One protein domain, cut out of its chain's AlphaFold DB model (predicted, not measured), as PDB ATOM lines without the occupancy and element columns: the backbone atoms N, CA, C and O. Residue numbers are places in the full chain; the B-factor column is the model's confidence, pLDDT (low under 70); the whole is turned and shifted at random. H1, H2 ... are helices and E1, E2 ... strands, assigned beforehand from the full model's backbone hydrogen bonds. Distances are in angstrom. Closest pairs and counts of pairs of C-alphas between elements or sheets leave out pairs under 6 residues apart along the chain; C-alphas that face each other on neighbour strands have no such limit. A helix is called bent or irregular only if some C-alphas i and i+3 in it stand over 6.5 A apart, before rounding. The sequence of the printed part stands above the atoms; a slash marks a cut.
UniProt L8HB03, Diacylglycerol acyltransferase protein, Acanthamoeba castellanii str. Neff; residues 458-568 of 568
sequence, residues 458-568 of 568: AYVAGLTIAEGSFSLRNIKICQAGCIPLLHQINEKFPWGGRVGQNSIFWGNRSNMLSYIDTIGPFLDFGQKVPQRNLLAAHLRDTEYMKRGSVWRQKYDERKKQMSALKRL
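This is residues 458 to 568 of the 568 residues of the protein "Diacylglycerol acyltransferase protein" of Acanthamoeba castellanii str. Neff (UniProt L8HB03). A small four-stranded sheet has four helices, H1 to H4, over one face, and from this body the kinked helix H5 sticks out as a free arm. The printed part has 111 residues with five named helices and four named strands, in the order H1 E1 E2 H2 E3 E4 H3 H4 H5. The antiparallel sheet runs E1 E2 E4 E3; the class is mixed. The whole is compact, radius of gyration of the C-alphas 14.9 A, spanning 37 by 35 by 28 A.

H1, residues 458 to 467, begins at C-alpha 458 (78.269, -100.136, 51.927). E1, residues 468 to 470, and E2, residues 475 to 478, form a hairpin. H2 is residues 483 to 492. E3, residues 498 to 500, and E4, residues 503 to 506, form another. H3, residues 509 to 522, 20.2 A, is irregular: C-alphas 518 and 521 are 7.1 A apart. H4 is residues 528 to 540, 18.1 A. H5, residues 542 to 565, 32.6 A, ends at C-alpha 565 (54.355, -97.291, 79.886); it is only just irregular, C-alphas 546 and 549 being 6.8 A apart, with a kink of 70 degrees near residue 550.

Within hydrogen-bond range are N 469 and O 476 of E1 and E2, 2.7 A, N 506 and O 475 of E4 and E2, 2.9 A, and N 500 and O 503 of E3 and E4, 2.8 A. H1 to H4 on one face make two layers, helices over a sheet. E2, H2, E3 are a split strand-helix-strand unit, E4 between its same-way strands, with a right-handed crossover. H1 stands up from the sheet at 82 degrees; H2 runs along E4, 3 degrees on the local plane. H3 and H4 form a helical hairpin, closest C-alphas Arg 509 and Leu 539, 6.4 A. H4 and H5 only just touch, only at the corner, with 3 pairs of C-alphas within 8 A, the closest His 538 and Tyr 544, 7.2 A. Every O i to N i+4 pair is within range in H1, H2 and H4, against 8 of 10 in H3 and 11 of 20 in H5.

The farthest C-alphas, Lys 492 and Leu 568, are 45.1 A apart. The printed part has no cut, and its links are tight. Mean pLDDT of the printed part is 71.8; residues 541 to 568 are among those under 70.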
ATOM      1  N   ALA A 458      79.613 -99.637  52.215       93.00
ATOM      2  CA  ALA A 458      78.269-100.136  51.927       93.00
ATOM      3  C   ALA A 458      77.961-101.450  52.671       93.00
ATOM      4  O   ALA A 458      76.870-101.598  53.222       93.00
ATOM      5  N   TYR A 459      78.931-102.369  52.771       94.88
ATOM      6  CA  TYR A 459      78.803-103.573  53.602       94.88
ATOM      7  C   TYR A 459      78.588-103.214  55.082       94.88
ATOM      8  O   TYR A 459      77.647-103.697  55.715       94.88
ATOM      9  N   VAL A 460      79.400-102.300  55.627       94.06
ATOM     10  CA  VAL A 460      79.254-101.834  57.017       94.06
ATOM     11  C   VAL A 460      77.907-101.134  57.226       94.06
ATOM     12  O   VAL A 460      77.302-101.300  58.284       94.06
ATOM     13  N   ALA A 461      77.379-100.417  56.229       92.19
ATOM     14  CA  ALA A 461      76.032 -99.851  56.277       92.19
ATOM     15  C   ALA A 461      74.963-100.943  56.432       92.19
ATOM     16  O   ALA A 461      74.137-100.855  57.338       92.19
ATOM     17  N   GLY A 462      75.029-102.006  55.625       90.94
ATOM     18  CA  GLY A 462      74.142-103.168  55.735       90.94
ATOM     19  C   GLY A 462      74.196-103.832  57.111       90.94
ATOM     20  O   GLY A 462      73.164-104.045  57.750       90.94
ATOM     21  N   LEU A 463      75.408-104.064  57.622       91.25
ATOM     22  CA  LEU A 463      75.625-104.613  58.964       91.25
ATOM     23  C   LEU A 463      75.091-103.676  60.057       91.25
ATOM     24  O   LEU A 463      74.520-104.112  61.054       91.25
ATOM     25  N   THR A 464      75.208-102.362  59.854       91.25
ATOM     26  CA  THR A 464      74.637-101.348  60.750       91.25
ATOM     27  C   THR A 464      73.121-101.368  60.723       91.25
ATOM     28  O   THR A 464      72.511-101.140  61.764       91.25
ATOM     29  N   ILE A 465      72.496-101.642  59.575       87.69
ATOM     30  CA  ILE A 465      71.041-101.785  59.450       87.69
ATOM     31  C   ILE A 465      70.555-102.994  60.255       87.69
ATOM     32  O   ILE A 465      69.611-102.845  61.032       87.69
ATOM     33  N   ALA A 466      71.262-104.122  60.186       86.44
ATOM     34  CA  ALA A 466      70.966-105.310  60.986       86.44
ATOM     35  C   ALA A 466      71.270-105.083  62.485       86.44
ATOM     36  O   ALA A 466      70.380-104.884  63.313       86.44
ATOM     37  N   GLU A 467      72.544-104.940  62.844       86.69
ATOM     38  CA  GLU A 467      73.023-105.071  64.230       86.69
ATOM     39  C   GLU A 467      73.431-103.744  64.891       86.69
ATOM     40  O   GLU A 467      73.798-103.688  66.071       86.69
ATOM     41  N   GLY A 468      73.382-102.645  64.137       85.44
ATOM     42  CA  GLY A 468      73.757-101.320  64.620       85.44
ATOM     43  C   GLY A 468      72.758-100.696  65.599       85.44
ATOM     44  O   GLY A 468      71.572-101.027  65.650       85.44
ATOM     45  N   SER A 469      73.220 -99.713  66.360       82.50
ATOM     46  CA  SER A 469      72.376 -98.864  67.194       82.50
ATOM     47  C   SER A 469      72.884 -97.430  67.178       82.50
ATOM     48  O   SER A 469      74.078 -97.175  67.341       82.50
ATOM     49  N   PHE A 470      71.951 -96.498  66.985       77.38
ATOM     50  CA  PHE A 470      72.208 -95.066  67.034       77.38
ATOM     51  C   PHE A 470      71.674 -94.506  68.346       77.38
ATOM     52  O   PHE A 470      70.519 -94.713  68.721       77.38
ATOM     53  N   SER A 471      72.523 -93.783  69.062       73.50
ATOM     54  CA  SER A 471      72.123 -93.032  70.241       73.50
ATOM     55  C   SER A 471      72.894 -91.724  70.308       73.50
ATOM     56  O   SER A 471      73.986 -91.607  69.764       73.50
ATOM     57  N   LEU A 472      72.372 -90.756  71.062       69.44
ATOM     58  CA  LEU A 472      73.091 -89.508  71.347       69.44
ATOM     59  C   LEU A 472      74.414 -89.724  72.109       69.44
ATOM     60  O   LEU A 472      75.200 -88.793  72.248       69.44
ATOM     61  N   ARG A 473      74.642 -90.923  72.663       67.62
ATOM     62  CA  ARG A 473      75.842 -91.255  73.446       67.62
ATOM     63  C   ARG A 473      76.918 -91.918  72.614       67.62
ATOM     64  O   ARG A 473      78.097 -91.720  72.880       67.62
ATOM     65  N   ASN A 474      76.494 -92.784  71.707       80.44
ATOM     66  CA  ASN A 474      77.370 -93.558  70.861       80.44
ATOM     67  C   ASN A 474      76.614 -94.138  69.669       80.44
ATOM     68  O   ASN A 474      75.399 -94.361  69.713       80.44
ATOM     69  N   ILE A 475      77.391 -94.433  68.638       85.62
ATOM     70  CA  ILE A 475      77.039 -95.386  67.593       85.62
ATOM     71  C   ILE A 475      77.708 -96.703  67.973       85.62
ATOM     72  O   ILE A 475      78.861 -96.703  68.410       85.62
ATOM     73  N   LYS A 476      76.989 -97.816  67.857       90.31
ATOM     74  CA  LYS A 476      77.503 -99.141  68.223       90.31
ATOM     75  C   LYS A 476      77.043-100.189  67.220       90.31
ATOM     76  O   LYS A 476      75.857-100.211  66.908       90.31
ATOM     77  N   ILE A 477      77.937-101.082  66.798       91.75
ATOM     78  CA  ILE A 477      77.602-102.322  66.075       91.75
ATOM     79  C   ILE A 477      77.933-103.499  66.991       91.75
ATOM     80  O   ILE A 477      79.027-103.548  67.559       91.75
ATOM     81  N   CYS A 478      76.983-104.414  67.178       89.31
ATOM     82  CA  CYS A 478      77.160-105.612  67.998       89.31
ATOM     83  C   CYS A 478      77.345-106.832  67.098       89.31
ATOM     84  O   CYS A 478      76.370-107.248  66.499       89.31
ATOM     85  N   GLN A 479      78.530-107.441  67.085       87.38
ATOM     86  CA  GLN A 479      78.762-108.685  66.354       87.38
ATOM     87  C   GLN A 479      79.488-109.685  67.258       87.38
ATOM     88  O   GLN A 479      80.711-109.684  67.368       87.38
ATOM     89  N   ALA A 480      78.714-110.513  67.961       77.12
ATOM     90  CA  ALA A 480      79.256-111.514  68.883       77.12
ATOM     91  C   ALA A 480      79.831-112.737  68.150       77.12
ATOM     92  O   ALA A 480      80.652-113.452  68.716       77.12
ATOM     93  N   GLY A 481      79.403-112.983  66.906       74.94
ATOM     94  CA  GLY A 481      79.840-114.135  66.117       74.94
ATOM     95  C   GLY A 481      81.198-113.958  65.437       74.94
ATOM     96  O   GLY A 481      81.778-114.948  65.005       74.94
ATOM     97  N   CYS A 482      81.711-112.725  65.331       83.19
ATOM     98  CA  CYS A 482      82.968-112.431  64.639       83.19
ATOM     99  C   CYS A 482      83.635-111.158  65.191       83.19
ATOM    100  O   CYS A 482      83.475-110.062  64.654       83.19
ATOM    101  N   ILE A 483      84.404-111.299  66.274       86.00
ATOM    102  CA  ILE A 483      85.190-110.201  66.868       86.00
ATOM    103  C   ILE A 483      86.272-109.670  65.903       86.00
ATOM    104  O   ILE A 483      86.413-108.447  65.820       86.00
ATOM    105  N   PRO A 484      86.994-110.512  65.129       88.88
ATOM    106  CA  PRO A 484      87.981-110.029  64.161       88.88
ATOM    107  C   PRO A 484      87.411-109.035  63.141       88.88
ATOM    108  O   PRO A 484      88.072-108.051  62.826       88.88
ATOM    109  N   LEU A 485      86.152-109.202  62.712       89.75
ATOM    110  CA  LEU A 485      85.491-108.239  61.825       89.75
ATOM    111  C   LEU A 485      85.415-106.839  62.446       89.75
ATOM    112  O   LEU A 485      85.572-105.839  61.750       89.75
ATOM    113  N   LEU A 486      85.179-106.745  63.756       91.25
ATOM    114  CA  LEU A 486      85.104-105.461  64.452       91.25
ATOM    115  C   LEU A 486      86.468-104.764  64.501       91.25
ATOM    116  O   LEU A 486      86.527-103.545  64.342       91.25
ATOM    117  N   HIS A 487      87.549-105.528  64.683       90.12
ATOM    118  CA  HIS A 487      88.915-105.012  64.564       90.12
ATOM    119  C   HIS A 487      89.203-104.545  63.139       90.12
ATOM    120  O   HIS A 487      89.625-103.406  62.959       90.12
ATOM    121  N   GLN A 488      88.843-105.349  62.137       91.25
ATOM    122  CA  GLN A 488      89.036-105.000  60.733       91.25
ATOM    123  C   GLN A 488      88.290-103.721  60.334       91.25
ATOM    124  O   GLN A 488      88.838-102.876  59.631       91.25
ATOM    125  N   ILE A 489      87.048-103.540  60.797       92.06
ATOM    126  CA  ILE A 489      86.292-102.296  60.584       92.06
ATOM    127  C   ILE A 489      87.035-101.110  61.213       92.06
ATOM    128  O   ILE A 489      87.119-100.047  60.603       92.06
ATOM    129  N   ASN A 490      87.582-101.278  62.419       91.94
ATOM    130  CA  ASN A 490      88.282-100.202  63.117       91.94
ATOM    131  C   ASN A 490      89.631 -99.832  62.484       91.94
ATOM    132  O   ASN A 490      90.041 -98.679  62.565       91.94
ATOM    133  N   GLU A 491      90.322-100.803  61.891       90.56
ATOM    134  CA  GLU A 491      91.599-100.597  61.201       90.56
ATOM    135  C   GLU A 491      91.398 -99.996  59.810       90.56
ATOM    136  O   GLU A 491      92.087 -99.049  59.433       90.56
ATOM    137  N   LYS A 492      90.421-100.510  59.053       91.38
ATOM    138  CA  LYS A 492      90.152-100.084  57.673       91.38
ATOM    139  C   LYS A 492      89.539 -98.688  57.597       91.38
ATOM    140  O   LYS A 492      89.768 -97.976  56.621       91.38
ATOM    141  N   PHE A 493      88.763 -98.293  58.606       90.38
ATOM    142  CA  PHE A 493      88.108 -96.992  58.638       90.38
ATOM    143  C   PHE A 493      88.596 -96.152  59.826       90.38
ATOM    144  O   PHE A 493      88.356 -96.524  60.977       90.38
ATOM    145  N   PRO A 494      89.200 -94.969  59.590       84.06
ATOM    146  CA  PRO A 494      89.795 -94.135  60.637       84.06
ATOM    147  C   PRO A 494      88.742 -93.338  61.430       84.06
ATOM    148  O   PRO A 494      88.907 -92.156  61.720       84.06
ATOM    149  N   TRP A 495      87.635 -93.977  61.809       86.50
ATOM    150  CA  TRP A 495      86.573 -93.365  62.608       86.50
ATOM    151  C   TRP A 495      86.922 -93.306  64.105       86.50
ATOM    152  O   TRP A 495      86.202 -92.678  64.878       86.50
ATOM    153  N   GLY A 496      87.992 -93.978  64.548       81.31
ATOM    154  CA  GLY A 496      88.430 -93.991  65.950       81.31
ATOM    155  C   GLY A 496      87.474 -94.749  66.877       81.31
ATOM    156  O   GLY A 496      87.110 -94.260  67.951       81.31
ATOM    157  N   GLY A 497      86.997 -95.916  66.445       84.81
ATOM    158  CA  GLY A 497      86.156 -96.782  67.264       84.81
ATOM    159  C   GLY A 497      86.946 -97.446  68.388       84.81
ATOM    160  O   GLY A 497      88.166 -97.601  68.334       84.81
ATOM    161  N   ARG A 498      86.236 -97.846  69.441       89.31
ATOM    162  CA  ARG A 498      86.773 -98.733  70.475       89.31
ATOM    163  C   ARG A 498      86.112-100.091  70.323       89.31
ATOM    164  O   ARG A 498      84.887-100.191  70.400       89.31
ATOM    165  N   VAL A 499      86.916-101.122  70.096       90.19
ATOM    166  CA  VAL A 499      86.444-102.505  70.021       90.19
ATOM    167  C   VAL A 499      86.397-103.069  71.440       90.19
ATOM    168  O   VAL A 499      87.384-103.034  72.169       90.19
ATOM    169  N   GLY A 500      85.213-103.500  71.866       86.12
ATOM    170  CA  GLY A 500      84.995-104.257  73.096       86.12
ATOM    171  C   GLY A 500      84.749-105.735  72.797       86.12
ATOM    172  O   GLY A 500      84.878-106.164  71.658       86.12
ATOM    173  N   GLN A 501      84.318-106.498  73.808       81.69
ATOM    174  CA  GLN A 501      84.184-107.960  73.702       81.69
ATOM    175  C   GLN A 501      83.318-108.427  72.522       81.69
ATOM    176  O   GLN A 501      83.753-109.290  71.782       81.69
ATOM    177  N   ASN A 502      82.132-107.841  72.315       88.94
ATOM    178  CA  ASN A 502      81.194-108.262  71.255       88.94
ATOM    179  C   ASN A 502      80.709-107.085  70.394       88.94
ATOM    180  O   ASN A 502      79.640-107.143  69.784       88.94
ATOM    181  N   SER A 503      81.401-105.946  70.441       90.44
ATOM    182  CA  SER A 503      80.915-104.736  69.778       90.44
ATOM    183  C   SER A 503      81.978-103.676  69.590       90.44
ATOM    184  O   SER A 503      82.786-103.461  70.491       90.44
ATOM    185  N   ILE A 504      81.867-102.921  68.505       91.06
ATOM    186  CA  ILE A 504      82.597-101.672  68.292       91.06
ATOM    187  C   ILE A 504      81.701-100.483  68.644       91.06
ATOM    188  O   ILE A 504      80.498-100.502  68.364       91.06
ATOM    189  N   PHE A 505      82.265 -99.461  69.291       91.00
ATOM    190  CA  PHE A 505      81.533 -98.251  69.656       91.00
ATOM    191  C   PHE A 505      82.306 -96.966  69.350       91.00
ATOM    192  O   PHE A 505      83.503 -96.852  69.611       91.00
ATOM    193  N   TRP A 506      81.575 -95.957  68.875       89.44
ATOM    194  CA  TRP A 506      82.055 -94.596  68.641       89.44
ATOM    195  C   TRP A 506      81.309 -93.653  69.577       89.44
ATOM    196  O   TRP A 506      80.117 -93.427  69.400       89.44
ATOM    197  N   GLY A 507      81.992 -93.149  70.609       81.50
ATOM    198  CA  GLY A 507      81.381 -92.296  71.641       81.50
ATOM    199  C   GLY A 507      81.770 -90.817  71.576       81.50
ATOM    200  O   GLY A 507      81.094 -89.978  72.163       81.50
ATOM    201  N   ASN A 508      82.855 -90.476  70.873       85.69
ATOM    202  CA  ASN A 508      83.252 -89.080  70.674       85.69
ATOM    203  C   ASN A 508      82.472 -88.475  69.496       85.69
ATOM    204  O   ASN A 508      82.216 -89.151  68.503       85.69
ATOM    205  N   ARG A 509      82.121 -87.189  69.593       82.06
ATOM    206  CA  ARG A 509      81.422 -86.417  68.560       82.06
ATOM    207  C   ARG A 509      82.112 -86.505  67.201       82.06
ATOM    208  O   ARG A 509      81.440 -86.784  66.218       82.06
ATOM    209  N   SER A 510      83.427 -86.283  67.155       85.50
ATOM    210  CA  SER A 510      84.222 -86.357  65.919       85.50
ATOM    211  C   SER A 510      84.109 -87.730  65.260       85.50
ATOM    212  O   SER A 510      83.895 -87.834  64.060       85.50
ATOM    213  N   ASN A 511      84.172 -88.777  66.079       88.94
ATOM    214  CA  ASN A 511      84.161 -90.169  65.648       88.94
ATOM    215  C   ASN A 511      82.773 -90.561  65.129       88.94
ATOM    216  O   ASN A 511      82.652 -91.183  64.080       88.94
ATOM    217  N   MET A 512      81.715 -90.135  65.827       85.94
ATOM    218  CA  MET A 512      80.334 -90.347  65.387       85.94
ATOM    219  C   MET A 512      80.008 -89.580  64.100       85.94
ATOM    220  O   MET A 512      79.314 -90.118  63.247       85.94
ATOM    221  N   LEU A 513      80.505 -88.349  63.940       86.06
ATOM    222  CA  LEU A 513      80.323 -87.584  62.704       86.06
ATOM    223  C   LEU A 513      81.081 -88.218  61.538       86.06
ATOM    224  O   LEU A 513      80.476 -88.466  60.507       86.06
ATOM    225  N   SER A 514      82.353 -88.579  61.731       88.69
ATOM    226  CA  SER A 514      83.155 -89.266  60.711       88.69
ATOM    227  C   SER A 514      82.498 -90.572  60.246       88.69
ATOM    228  O   SER A 514      82.419 -90.842  59.047       88.69
ATOM    229  N   TYR A 515      81.931 -91.331  61.188       90.00
ATOM    230  CA  TYR A 515      81.130 -92.514  60.891       90.00
ATOM    231  C   TYR A 515      79.899 -92.186  60.032       90.00
ATOM    232  O   TYR A 515      79.691 -92.787  58.978       90.00
ATOM    233  N   ILE A 516      79.072 -91.230  60.474       87.06
ATOM    234  CA  ILE A 516      77.833 -90.840  59.784       87.06
ATOM    235  C   ILE A 516      78.124 -90.285  58.393       87.06
ATOM    236  O   ILE A 516      77.391 -90.600  57.465       87.06
ATOM    237  N   ASP A 517      79.169 -89.484  58.239       87.12
ATOM    238  CA  ASP A 517      79.493 -88.843  56.967       87.12
ATOM    239  C   ASP A 517      79.988 -89.873  55.938       87.12
ATOM    240  O   ASP A 517      79.686 -89.753  54.755       87.12
ATOM    241  N   THR A 518      80.668 -90.932  56.396       89.06
ATOM    242  CA  THR A 518      81.163 -92.017  55.533       89.06
ATOM    243  C   THR A 518      80.068 -93.030  55.178       89.06
ATOM    244  O   THR A 518      79.946 -93.450  54.031       89.06
ATOM    245  N   ILE A 519      79.277 -93.455  56.168       87.38
ATOM    246  CA  ILE A 519      78.299 -94.549  56.030       87.38
ATOM    247  C   ILE A 519      76.909 -94.032  55.656       87.38
ATOM    248  O   ILE A 519      76.109 -94.745  55.053       87.38
ATOM    249  N   GLY A 520      76.618 -92.776  55.987       81.00
ATOM    250  CA  GLY A 520      75.328 -92.130  55.794       81.00
ATOM    251  C   GLY A 520      74.764 -92.253  54.385       81.00
ATOM    252  O   GLY A 520      73.612 -92.673  54.294       81.00
ATOM    253  N   PRO A 521      75.523 -91.988  53.306       85.19
ATOM    254  CA  PRO A 521      75.026 -92.140  51.937       85.19
ATOM    255  C   PRO A 521      74.464 -93.536  51.623       85.19
ATOM    256  O   PRO A 521      73.569 -93.657  50.798       85.19
ATOM    257  N   PHE A 522      74.942 -94.575  52.314       86.06
ATOM    258  CA  PHE A 522      74.526 -95.968  52.126       86.06
ATOM    259  C   PHE A 522      73.442 -96.431  53.116       86.06
ATOM    260  O   PHE A 522      72.979 -97.563  53.035       86.06
ATOM    261  N   LEU A 523      73.045 -95.583  54.072       80.69
ATOM    262  CA  LEU A 523      71.925 -95.814  54.994       80.69
ATOM    263  C   LEU A 523      70.662 -95.143  54.446       80.69
ATOM    264  O   LEU A 523      70.041 -94.343  55.135       80.69
ATOM    265  N   ASP A 524      70.347 -95.368  53.181       68.62
ATOM    266  CA  ASP A 524      69.299 -94.678  52.425       68.62
ATOM    267  C   ASP A 524      67.901 -95.313  52.558       68.62
ATOM    268  O   ASP A 524      66.921 -94.741  52.095       68.62
ATOM    269  N   PHE A 525      67.777 -96.439  53.264       61.69
ATOM    270  CA  PHE A 525      66.503 -97.107  53.555       61.69
ATOM    271  C   PHE A 525      66.537 -97.788  54.932       61.69
ATOM    272  O   PHE A 525      67.596 -98.060  55.505       61.69
ATOM    273  N   GLY A 526      65.347 -98.041  55.479       61.75
ATOM    274  CA  GLY A 526      65.164 -98.712  56.765       61.75
ATOM    275  C   GLY A 526      64.938 -97.781  57.963       61.75
ATOM    276  O   GLY A 526      65.042 -96.557  57.905       61.75
ATOM    277  N   GLN A 527      64.638 -98.370  59.116       62.88
ATOM    278  CA  GLN A 527      64.234 -97.661  60.338       62.88
ATOM    279  C   GLN A 527      65.364 -96.837  60.976       62.88
ATOM    280  O   GLN A 527      65.132 -96.050  61.898       62.88
ATOM    281  N   LYS A 528      66.608 -97.019  60.519       69.00
ATOM    282  CA  LYS A 528      67.788 -96.332  61.061       69.00
ATOM    283  C   LYS A 528      68.107 -95.012  60.354       69.00
ATOM    284  O   LYS A 528      68.842 -94.210  60.931       69.00
ATOM    285  N   VAL A 529      67.511 -94.723  59.193       65.00
ATOM    286  CA  VAL A 529      67.711 -93.447  58.473       65.00
ATOM    287  C   VAL A 529      67.238 -92.236  59.291       65.00
ATOM    288  O   VAL A 529      68.021 -91.294  59.456       65.00
ATOM    289  N   PRO A 530      66.031 -92.242  59.899       64.56
ATOM    290  CA  PRO A 530      65.583 -91.115  60.720       64.56
ATOM    291  C   PRO A 530      66.464 -90.922  61.960       64.56
ATOM    292  O   PRO A 530      66.799 -89.798  62.327       64.56
ATOM    293  N   GLN A 531      66.908 -92.023  62.577       63.56
ATOM    294  CA  GLN A 531      67.795 -91.992  63.744       63.56
ATOM    295  C   GLN A 531      69.167 -91.402  63.398       63.56
ATOM    296  O   GLN A 531      69.683 -90.584  64.158       63.56
ATOM    297  N   ARG A 532      69.730 -91.773  62.239       71.69
ATOM    298  CA  ARG A 532      70.959 -91.190  61.684       71.69
ATOM    299  C   ARG A 532      70.797 -89.690  61.458       71.69
ATOM    300  O   ARG A 532      71.629 -88.929  61.937       71.69
ATOM    301  N   ASN A 533      69.750 -89.269  60.747       69.69
ATOM    302  CA  ASN A 533      69.509 -87.860  60.413       69.69
ATOM    303  C   ASN A 533      69.370 -86.998  61.660       69.69
ATOM    304  O   ASN A 533      70.013 -85.954  61.778       69.69
ATOM    305  N   LEU A 534      68.587 -87.480  62.623       66.56
ATOM    306  CA  LEU A 534      68.387 -86.800  63.890       66.56
ATOM    307  C   LEU A 534      69.702 -86.723  64.674       66.56
ATOM    308  O   LEU A 534      70.062 -85.648  65.142       66.56
ATOM    309  N   LEU A 535      70.463 -87.818  64.763       66.38
ATOM    310  CA  LEU A 535      71.773 -87.819  65.413       66.38
ATOM    311  C   LEU A 535      72.760 -86.865  64.723       66.38
ATOM    312  O   LEU A 535      73.434 -86.103  65.408       66.38
ATOM    313  N   ALA A 536      72.820 -86.859  63.391       67.38
ATOM    314  CA  ALA A 536      73.687 -85.977  62.612       67.38
ATOM    315  C   ALA A 536      73.358 -84.498  62.862       67.38
ATOM    316  O   ALA A 536      74.261 -83.708  63.136       67.38
ATOM    317  N   ALA A 537      72.070 -84.142  62.843       66.94
ATOM    318  CA  ALA A 537      71.603 -82.794  63.153       66.94
ATOM    319  C   ALA A 537      72.010 -82.374  64.577       66.94
ATOM    320  O   ALA A 537      72.601 -81.312  64.767       66.94
ATOM    321  N   HIS A 538      71.802 -83.249  65.568       64.06
ATOM    322  CA  HIS A 538      72.162 -82.982  66.965       64.06
ATOM    323  C   HIS A 538      73.675 -82.873  67.188       64.06
ATOM    324  O   HIS A 538      74.128 -82.058  67.985       64.06
ATOM    325  N   LEU A 539      74.474 -83.698  66.507       67.62
ATOM    326  CA  LEU A 539      75.929 -83.651  66.623       67.62
ATOM    327  C   LEU A 539      76.520 -82.430  65.917       67.62
ATOM    328  O   LEU A 539      77.603 -81.994  66.297       67.62
ATOM    329  N   ARG A 540      75.861 -81.870  64.901       75.75
ATOM    330  CA  ARG A 540      76.337 -80.673  64.191       75.75
ATOM    331  C   ARG A 540      75.960 -79.372  64.915       75.75
ATOM    332  O   ARG A 540      76.723 -78.412  64.828       75.75
ATOM    333  N   ASP A 541      74.902 -79.371  65.724       67.81
ATOM    334  CA  ASP A 541      74.504 -78.242  66.576       67.81
ATOM    335  C   ASP A 541      75.407 -78.092  67.827       67.81
ATOM    336  O   ASP A 541      75.445 -78.934  68.730       67.81
ATOM    337  N   THR A 542      76.172 -76.996  67.886       50.50
ATOM    338  CA  THR A 542      77.130 -76.706  68.971       50.50
ATOM    339  C   THR A 542      76.503 -76.054  70.208       50.50
ATOM    340  O   THR A 542      77.066 -76.184  71.301       50.50
ATOM    341  N   GLU A 543      75.347 -75.394  70.090       44.25
ATOM    342  CA  GLU A 543      74.652 -74.762  71.224       44.25
ATOM    343  C   GLU A 543      73.832 -75.777  72.029       44.25
ATOM    344  O   GLU A 543      73.814 -75.726  73.266       44.25
ATOM    345  N   TYR A 544      73.210 -76.746  71.350       41.00
ATOM    346  CA  TYR A 544      72.371 -77.776  71.970       41.00
ATOM    347  C   TYR A 544      73.151 -78.654  72.970       41.00
ATOM    348  O   TYR A 544      72.678 -78.970  74.066       41.00
ATOM    349  N   MET A 545      74.407 -78.988  72.655       41.12
ATOM    350  CA  MET A 545      75.235 -79.882  73.478       41.12
ATOM    351  C   MET A 545      75.757 -79.245  74.773       41.12
ATOM    352  O   MET A 545      75.899 -79.953  75.777       41.12
ATOM    353  N   LYS A 546      75.972 -77.918  74.805       42.69
ATOM    354  CA  LYS A 546      76.338 -77.194  76.041       42.69
ATOM    355  C   LYS A 546      75.221 -77.253  77.090       42.69
ATOM    356  O   LYS A 546      75.505 -77.304  78.282       42.69
ATOM    357  N   ARG A 547      73.958 -77.335  76.657       41.56
ATOM    358  CA  ARG A 547      72.780 -77.510  77.530       41.56
ATOM    359  C   ARG A 547      72.521 -78.984  77.900       41.56
ATOM    360  O   ARG A 547      71.813 -79.270  78.864       41.56
ATOM    361  N   GLY A 548      73.127 -79.930  77.175       39.91
ATOM    362  CA  GLY A 548      72.856 -81.370  77.250       39.91
ATOM    363  C   GLY A 548      73.485 -82.148  78.420       39.91
ATOM    364  O   GLY A 548      73.122 -83.302  78.643       39.91
ATOM    365  N   SER A 549      74.445 -81.599  79.174       37.69
ATOM    366  CA  SER A 549      75.066 -82.297  80.327       37.69
ATOM    367  C   SER A 549      74.097 -82.487  81.499       37.69
ATOM    368  O   SER A 549      74.047 -83.564  82.083       37.69
ATOM    369  N   VAL A 550      73.251 -81.491  81.763       38.56
ATOM    370  CA  VAL A 550      72.210 -81.531  82.807       38.56
ATOM    371  C   VAL A 550      70.997 -82.369  82.367       38.56
ATOM    372  O   VAL A 550      70.358 -83.043  83.174       38.56
ATOM    373  N   TRP A 551      70.708 -82.401  81.062       36.69
ATOM    374  CA  TRP A 551      69.647 -83.220  80.458       36.69
ATOM    375  C   TRP A 551      69.952 -84.728  80.457       36.69
ATOM    376  O   TRP A 551      69.039 -85.550  80.566       36.69
ATOM    377  N   ARG A 552      71.237 -85.100  80.372       40.56
ATOM    378  CA  ARG A 552      71.719 -86.488  80.253       40.56
ATOM    379  C   ARG A 552      71.358 -87.386  81.433       40.56
ATOM    380  O   ARG A 552      71.115 -88.572  81.218       40.56
ATOM    381  N   GLN A 553      71.313 -86.834  82.644       39.84
ATOM    382  CA  GLN A 553      70.997 -87.588  83.858       39.84
ATOM    383  C   GLN A 553      69.480 -87.811  83.996       39.84
ATOM    384  O   GLN A 553      69.041 -88.916  84.298       39.84
ATOM    385  N   LYS A 554      68.670 -86.803  83.641       41.12
ATOM    386  CA  LYS A 554      67.197 -86.876  83.686       41.12
ATOM    387  C   LYS A 554      66.582 -87.711  82.554       41.12
ATOM    388  O   LYS A 554      65.527 -88.309  82.748       41.12
ATOM    389  N   TYR A 555      67.207 -87.773  81.375       40.72
ATOM    390  CA  TYR A 555      66.697 -88.549  80.231       40.72
ATOM    391  C   TYR A 555      66.738 -90.073  80.464       40.72
ATOM    392  O   TYR A 555      65.799 -90.775  80.092       40.72
ATOM    393  N   ASP A 556      67.780 -90.596  81.118       40.94
ATOM    394  CA  ASP A 556      67.914 -92.037  81.395       40.94
ATOM    395  C   ASP A 556      66.905 -92.551  82.424       40.94
ATOM    396  O   ASP A 556      66.354 -93.645  82.261       40.94
ATOM    397  N   GLU A 557      66.624 -91.751  83.454       42.69
ATOM    398  CA  GLU A 557      65.564 -92.045  84.420       42.69
ATOM    399  C   GLU A 557      64.191 -92.078  83.732       42.69
ATOM    400  O   GLU A 557      63.398 -92.997  83.953       42.69
ATOM    401  N   ARG A 558      63.944 -91.146  82.803       45.69
ATOM    402  CA  ARG A 558      62.671 -91.015  82.073       45.69
ATOM    403  C   ARG A 558      62.476 -92.071  80.979       45.69
ATOM    404  O   ARG A 558      61.360 -92.540  80.766       45.69
ATOM    405  N   LYS A 559      63.547 -92.536  80.322       38.28
ATOM    406  CA  LYS A 559      63.490 -93.631  79.331       38.28
ATOM    407  C   LYS A 559      63.074 -94.961  79.971       38.28
ATOM    408  O   LYS A 559      62.303 -95.714  79.370       38.28
ATOM    409  N   LYS A 560      63.520 -95.229  81.206       40.25
ATOM    410  CA  LYS A 560      63.048 -96.376  82.005       40.25
ATOM    411  C   LYS A 560      61.544 -96.280  82.284       40.25
ATOM    412  O   LYS A 560      60.836 -97.262  82.066       40.25
ATOM    413  N   GLN A 561      61.041 -95.103  82.655       38.19
ATOM    414  CA  GLN A 561      59.613 -94.870  82.919       38.19
ATOM    415  C   GLN A 561      58.742 -95.016  81.653       38.19
ATOM    416  O   GLN A 561      57.712 -95.686  81.682       38.19
ATOM    417  N   MET A 562      59.200 -94.516  80.501       33.56
ATOM    418  CA  MET A 562      58.477 -94.639  79.225       33.56
ATOM    419  C   MET A 562      58.426 -96.084  78.692       33.56
ATOM    420  O   MET A 562      57.429 -96.520  78.115       33.56
ATOM    421  N   SER A 563      59.495 -96.860  78.899       35.66
ATOM    422  CA  SER A 563      59.516 -98.286  78.544       35.66
ATOM    423  C   SER A 563      58.564 -99.126  79.404       35.66
ATOM    424  O   SER A 563      58.041-100.133  78.928       35.66
ATOM    425  N   ALA A 564      58.297 -98.687  80.639       34.88
ATOM    426  CA  ALA A 564      57.270 -99.275  81.487       34.88
ATOM    427  C   ALA A 564      55.866 -98.943  80.961       34.88
ATOM    428  O   ALA A 564      55.035 -99.839  80.906       34.88
ATOM    429  N   LEU A 565      55.630 -97.718  80.479       33.97
ATOM    430  CA  LEU A 565      54.355 -97.291  79.886       33.97
ATOM    431  C   LEU A 565      53.994 -98.014  78.589       33.97
ATOM    432  O   LEU A 565      52.852 -98.424  78.443       33.97
ATOM    433  N   LYS A 566      54.952 -98.241  77.679       34.03
ATOM    434  CA  LYS A 566      54.712 -99.033  76.451       34.03
ATOM    435  C   LYS A 566      54.410-100.518  76.718       34.03
ATOM    436  O   LYS A 566      53.978-101.216  75.807       34.03
ATOM    437  N   ARG A 567      54.693-101.017  77.928       33.22
ATOM    438  CA  ARG A 567      54.386-102.394  78.363       33.22
ATOM    439  C   ARG A 567      53.027-102.516  79.070       33.22
ATOM    440  O   ARG A 567      52.599-103.647  79.296       33.22
ATOM    441  N   LEU A 568      52.396-101.404  79.464       31.28
ATOM    442  CA  LEU A 568      51.039-101.366  80.031       31.28
ATOM    443  C   LEU A 568      50.001-101.222  78.923       31.28
ATOM    444  O   LEU A 568      48.880-101.731  79.155       31.28
TER     445      LEU A 568